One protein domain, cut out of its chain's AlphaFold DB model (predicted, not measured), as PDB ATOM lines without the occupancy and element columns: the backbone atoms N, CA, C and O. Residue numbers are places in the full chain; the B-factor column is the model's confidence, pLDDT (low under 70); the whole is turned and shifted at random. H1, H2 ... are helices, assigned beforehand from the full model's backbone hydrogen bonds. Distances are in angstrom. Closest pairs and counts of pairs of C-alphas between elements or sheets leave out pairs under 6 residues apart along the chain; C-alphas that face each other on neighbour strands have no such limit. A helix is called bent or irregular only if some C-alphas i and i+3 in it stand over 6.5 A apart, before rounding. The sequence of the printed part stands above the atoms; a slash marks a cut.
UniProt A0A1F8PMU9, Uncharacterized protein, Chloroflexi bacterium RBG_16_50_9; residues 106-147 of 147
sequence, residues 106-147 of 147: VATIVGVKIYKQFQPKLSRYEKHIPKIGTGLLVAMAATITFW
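What this domain is: This is residues 106 to 147 of the 147 residues of an uncharacterized protein of Chloroflexi bacterium RBG_16_50_9 (UniProt A0A1F8PMU9). Two helices, H1 and H2, form the arms of an open, flat V, with the link of residues 123 to 128 at its corner and nothing packed between the arms. H1 is kinked along its way to the corner, and H2 is the longer arm. The printed part has 42 residues with two named helices, H1 then H2, and no named strand; the class is all helix. The whole is extended, with a radius of gyration of the C-alphas of 14.8 A and spans of 41 by 26 by 8 A.

Where its parts are: The printed part begins with H1, residues 106 to 122, 21.1 A from first to last C-alpha, starting at C-alpha 106 at (-41.621, -0.171, -24.234). H2 is residues 129 to 146, 25.7 A long, from C-alpha 129 at (-47.627, -7.751, -44.684) to C-alpha 146 at (-67.331, 7.503, -51.089).

How they stand to each other: H1 has a kink of 51 degrees near residue 116. It is irregular, with C-alphas 117 and 120 standing 8.1 A apart. A short link of six residues joins H1 to H2. The two helices are apart, with no C-alpha of the one within 8 A of the other. Residues 106 to 114, 116 to 122 and 124 to 147 stand free. Every O i to N i+4 pair is within hydrogen-bond range in H2, and 11 of 13 are in H1.

The domain as a whole: The two C-alphas farthest apart are those of Gln 117 and Trp 147, at 41.6 A. The printed part has no cut and ends at Trp 147, the chain's last residue. The mean pLDDT of the printed part is 89.3, and one printed residue, Trp 147, is under 70.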
ATOM      1  N   VAL A 106     -41.092   1.102 -24.745       94.19
ATOM      2  CA  VAL A 106     -41.621  -0.171 -24.234       94.19
ATOM      3  C   VAL A 106     -42.243  -0.987 -25.364       94.19
ATOM      4  O   VAL A 106     -41.893  -2.158 -25.529       94.19
ATOM      5  N   ALA A 107     -43.105  -0.372 -26.180       90.69
ATOM      6  CA  ALA A 107     -43.735  -1.031 -27.319       90.69
ATOM      7  C   ALA A 107     -42.693  -1.575 -28.308       90.69
ATOM      8  O   ALA A 107     -42.812  -2.709 -28.773       90.69
ATOM      9  N   THR A 108     -41.628  -0.814 -28.566       94.06
ATOM     10  CA  THR A 108     -40.540  -1.226 -29.460       94.06
ATOM     11  C   THR A 108     -39.751  -2.396 -28.880       94.06
ATOM     12  O   THR A 108     -39.530  -3.386 -29.575       94.06
ATOM     13  N   ILE A 109     -39.358  -2.338 -27.604       96.88
ATOM     14  CA  ILE A 109     -38.617  -3.427 -26.947       96.88
ATOM     15  C   ILE A 109     -39.447  -4.715 -26.946       96.88
ATOM     16  O   ILE A 109     -38.940  -5.784 -27.302       96.88
ATOM     17  N   VAL A 110     -40.730  -4.618 -26.583       96.62
ATOM     18  CA  VAL A 110     -41.670  -5.747 -26.609       96.62
ATOM     19  C   VAL A 110     -41.827  -6.279 -28.033       96.62
ATOM     20  O   VAL A 110     -41.698  -7.485 -28.246       96.62
ATOM     21  N   GLY A 111     -42.020  -5.398 -29.014       93.56
ATOM     22  CA  GLY A 111     -42.139  -5.753 -30.426       93.56
ATOM     23  C   GLY A 111     -40.912  -6.499 -30.949       93.56
ATOM     24  O   GLY A 111     -41.050  -7.567 -31.539       93.56
ATOM     25  N   VAL A 112     -39.704  -6.012 -30.654       94.94
ATOM     26  CA  VAL A 112     -38.444  -6.677 -31.030       94.94
ATOM     27  C   VAL A 112     -38.310  -8.038 -30.350       94.94
ATOM     28  O   VAL A 112     -37.878  -9.005 -30.982       94.94
ATOM     29  N   LYS A 113     -38.688  -8.146 -29.072       95.31
ATOM     30  CA  LYS A 113     -38.637  -9.414 -28.332       95.31
ATOM     31  C   LYS A 113     -39.581 -10.454 -28.938       95.31
ATOM     32  O   LYS A 113     -39.159 -11.582 -29.185       95.31
ATOM     33  N   ILE A 114     -40.823 -10.060 -29.220       93.12
ATOM     34  CA  ILE A 114     -41.818 -10.908 -29.886       93.12
ATOM     35  C   ILE A 114     -41.316 -11.294 -31.279       93.12
ATOM     36  O   ILE A 114     -41.313 -12.473 -31.627       93.12
ATOM     37  N   TYR A 115     -40.817 -10.333 -32.055       89.38
ATOM     38  CA  TYR A 115     -40.292 -10.595 -33.389       89.38
ATOM     39  C   TYR A 115     -39.180 -11.646 -33.364       89.38
ATOM     40  O   TYR A 115     -39.261 -12.622 -34.100       89.38
ATOM     41  N   LYS A 116     -38.191 -11.522 -32.470       90.69
ATOM     42  CA  LYS A 116     -37.111 -12.516 -32.339       90.69
ATOM     43  C   LYS A 116     -37.631 -13.911 -31.985       90.69
ATOM     44  O   LYS A 116     -37.144 -14.896 -32.531       90.69
ATOM     45  N   GLN A 117     -38.629 -14.008 -31.107       91.00
ATOM     46  CA  GLN A 117     -39.225 -15.291 -30.721       91.00
ATOM     47  C   GLN A 117     -39.994 -15.955 -31.875       91.00
ATOM     48  O   GLN A 117     -39.997 -17.180 -31.998       91.00
ATOM     49  N   PHE A 118     -40.645 -15.159 -32.724       88.88
ATOM     50  CA  PHE A 118     -41.510 -15.646 -33.800       88.88
ATOM     51  C   PHE A 118     -40.906 -15.510 -35.206       88.88
ATOM     52  O   PHE A 118     -41.550 -15.913 -36.175       88.88
ATOM     53  N   GLN A 119     -39.663 -15.035 -35.326       85.75
ATOM     54  CA  GLN A 119     -38.943 -14.819 -36.584       85.75
ATOM     55  C   GLN A 119     -39.072 -15.990 -37.579       85.75
ATOM     56  O   GLN A 119     -39.468 -15.738 -38.719       85.75
ATOM     57  N   PRO A 120     -38.821 -17.266 -37.204       82.69
ATOM     58  CA  PRO A 120     -38.877 -18.365 -38.171       82.69
ATOM     59  C   PRO A 120     -40.290 -18.639 -38.705       82.69
ATOM     60  O   PRO A 120     -40.437 -19.195 -39.790       82.69
ATOM     61  N   LYS A 121     -41.339 -18.252 -37.966       83.31
ATOM     62  CA  LYS A 121     -42.732 -18.354 -38.427       83.31
ATOM     63  C   LYS A 121     -43.160 -17.119 -39.223       83.31
ATOM     64  O   LYS A 121     -43.926 -17.259 -40.172       83.31
ATOM     65  N   LEU A 122     -42.674 -15.934 -38.847       82.56
ATOM     66  CA  LEU A 122     -43.036 -14.647 -39.452       82.56
ATOM     67  C   LEU A 122     -42.376 -14.409 -40.813       82.56
ATOM     68  O   LEU A 122     -43.017 -13.813 -41.678       82.56
ATOM     69  N   SER A 123     -41.174 -14.941 -41.051       81.12
ATOM     70  CA  SER A 123     -40.464 -14.794 -42.334       81.12
ATOM     71  C   SER A 123     -41.286 -15.275 -43.537       81.12
ATOM     72  O   SER A 123     -41.226 -14.705 -44.624       81.12
ATOM     73  N   ARG A 124     -42.148 -16.283 -43.343       83.94
ATOM     74  CA  ARG A 124     -43.064 -16.786 -44.381       83.94
ATOM     75  C   ARG A 124     -44.168 -15.786 -44.750       83.94
ATOM     76  O   ARG A 124     -44.699 -15.833 -45.861       83.94
ATOM     77  N   TYR A 125     -44.520 -14.890 -43.833       83.06
ATOM     78  CA  TYR A 125     -45.604 -13.920 -43.981       83.06
ATOM     79  C   TYR A 125     -45.123 -12.512 -44.342       83.06
ATOM     80  O   TYR A 125     -45.954 -11.707 -44.758       83.06
ATOM     81  N   GLU A 126     -43.819 -12.223 -44.290       83.50
ATOM     82  CA  GLU A 126     -43.256 -10.907 -44.644       83.50
ATOM     83  C   GLU A 126     -43.734 -10.407 -46.011       83.50
ATOM     84  O   GLU A 126     -44.110  -9.248 -46.154       83.50
ATOM     85  N   LYS A 127     -43.844 -11.295 -47.008       87.31
ATOM     86  CA  LYS A 127     -44.337 -10.944 -48.352       87.31
ATOM     87  C   LYS A 127     -45.811 -10.499 -48.384       87.31
ATOM     88  O   LYS A 127     -46.240  -9.855 -49.342       87.31
ATOM     89  N   HIS A 128     -46.598 -10.872 -47.378       87.25
ATOM     90  CA  HIS A 128     -48.029 -10.579 -47.291       87.25
ATOM     91  C   HIS A 128     -48.314  -9.310 -46.483       87.25
ATOM     92  O   HIS A 128     -49.303  -8.642 -46.770       87.25
ATOM     93  N   ILE A 129     -47.437  -8.932 -45.543       87.69
ATOM     94  CA  ILE A 129     -47.627  -7.751 -44.684       87.69
ATOM     95  C   ILE A 129     -47.831  -6.464 -45.512       87.69
ATOM     96  O   ILE A 129     -48.854  -5.805 -45.310       87.69
ATOM     97  N   PRO A 130     -46.975  -6.126 -46.502       89.62
ATOM     98  CA  PRO A 130     -47.169  -4.919 -47.306       89.62
ATOM     99  C   PRO A 130     -48.453  -4.957 -48.137       89.62
ATOM    100  O   PRO A 130     -49.104  -3.932 -48.322       89.62
ATOM    101  N   LYS A 131     -48.849  -6.140 -48.628       91.75
ATOM    102  CA  LYS A 131     -50.059  -6.305 -49.447       91.75
ATOM    103  C   LYS A 131     -51.325  -6.082 -48.630       91.75
ATOM    104  O   LYS A 131     -52.227  -5.392 -49.091       91.75
ATOM    105  N   ILE A 132     -51.368  -6.636 -47.418       91.75
ATOM    106  CA  ILE A 132     -52.480  -6.440 -46.483       91.75
ATOM    107  C   ILE A 132     -52.555  -4.966 -46.079       91.75
ATOM    108  O   ILE A 132     -53.629  -4.378 -46.160       91.75
ATOM    109  N   GLY A 133     -51.418  -4.351 -45.728       89.81
ATOM    110  CA  GLY A 133     -51.360  -2.926 -45.387       89.81
ATOM    111  C   GLY A 133     -51.847  -2.029 -46.527       89.81
ATOM    112  O   GLY A 133     -52.662  -1.141 -46.307       89.81
ATOM    113  N   THR A 134     -51.428  -2.321 -47.760       93.69
ATOM    114  CA  THR A 134     -51.893  -1.598 -48.955       93.69
ATOM    115  C   THR A 134     -53.398  -1.763 -49.156       93.69
ATOM    116  O   THR A 134     -54.093  -0.780 -49.388       93.69
ATOM    117  N   GLY A 135     -53.922  -2.987 -49.037       95.75
ATOM    118  CA  GLY A 135     -55.357  -3.245 -49.167       95.75
ATOM    119  C   GLY A 135     -56.180  -2.495 -48.122       95.75
ATOM    120  O   GLY A 135     -57.200  -1.899 -48.462       95.75
ATOM    121  N   LEU A 136     -55.705  -2.462 -46.874       93.12
ATOM    122  CA  LEU A 136     -56.349  -1.721 -45.792       93.12
ATOM    123  C   LEU A 136     -56.339  -0.210 -46.066       93.12
ATOM    124  O   LEU A 136     -57.374   0.437 -45.940       93.12
ATOM    125  N   LEU A 137     -55.199   0.336 -46.501       90.88
ATOM    126  CA  LEU A 137     -55.060   1.751 -46.854       90.88
ATOM    127  C   LEU A 137     -55.981   2.151 -48.010       90.88
ATOM    128  O   LEU A 137     -56.644   3.180 -47.936       90.88
ATOM    129  N   VAL A 138     -56.066   1.326 -49.056       94.50
ATOM    130  CA  VAL A 138     -56.974   1.561 -50.188       94.50
ATOM    131  C   VAL A 138     -58.433   1.485 -49.743       94.50
ATOM    132  O   VAL A 138     -59.226   2.336 -50.133       94.50
ATOM    133  N   ALA A 139     -58.789   0.507 -48.905       93.88
ATOM    134  CA  ALA A 139     -60.142   0.384 -48.371       93.88
ATOM    135  C   ALA A 139     -60.531   1.612 -47.538       93.88
ATOM    136  O   ALA A 139     -61.619   2.143 -47.736       93.88
ATOM    137  N   MET A 140     -59.632   2.093 -46.671       90.62
ATOM    138  CA  MET A 140     -59.826   3.326 -45.902       90.62
ATOM    139  C   MET A 140     -59.956   4.558 -46.804       90.62
ATOM    140  O   MET A 140     -60.833   5.391 -46.592       90.62
ATOM    141  N   ALA A 141     -59.106   4.683 -47.824       89.75
ATOM    142  CA  ALA A 141     -59.180   5.795 -48.767       89.75
ATOM    143  C   ALA A 141     -60.507   5.794 -49.539       89.75
ATOM    144  O   ALA A 141     -61.126   6.846 -49.700       89.75
ATOM    145  N   ALA A 142     -60.969   4.617 -49.971       93.25
ATOM    146  CA  ALA A 142     -62.254   4.452 -50.637       93.25
ATOM    147  C   ALA A 142     -63.419   4.810 -49.704       93.25
ATOM    148  O   ALA A 142     -64.271   5.608 -50.078       93.25
ATOM    149  N   THR A 143     -63.453   4.301 -48.469       92.19
ATOM    150  CA  THR A 143     -64.523   4.674 -47.531       92.19
ATOM    151  C   THR A 143     -64.560   6.169 -47.255       92.19
ATOM    152  O   THR A 143     -65.647   6.714 -47.186       92.19
ATOM    153  N   ILE A 144     -63.416   6.851 -47.154       87.25
ATOM    154  CA  ILE A 144     -63.386   8.308 -46.948       87.25
ATOM    155  C   ILE A 144     -63.855   9.082 -48.191       87.25
ATOM    156  O   ILE A 144     -64.445  10.145 -48.056       87.25
ATOM    157  N   THR A 145     -63.578   8.589 -49.400       87.69
ATOM    158  CA  THR A 145     -63.953   9.291 -50.643       87.69
ATOM    159  C   THR A 145     -65.392   9.040 -51.080       87.69
ATOM    160  O   THR A 145     -65.964   9.882 -51.768       87.69
ATOM    161  N   PHE A 146     -65.974   7.900 -50.706       79.25
ATOM    162  CA  PHE A 146     -67.331   7.503 -51.089       79.25
ATOM    163  C   PHE A 146     -68.376   7.657 -49.965       79.25
ATOM    164  O   PHE A 146     -69.538   7.318 -50.192       79.25
ATOM    165  N   TRP A 147     -67.983   8.149 -48.785       67.62
ATOM    166  CA  TRP A 147     -68.871   8.515 -47.671       67.62
ATOM    167  C   TRP A 147     -69.046  10.032 -47.615       67.62
ATOM    168  O   TRP A 147     -70.211  10.481 -47.521       67.62
TER     169      TRP A 147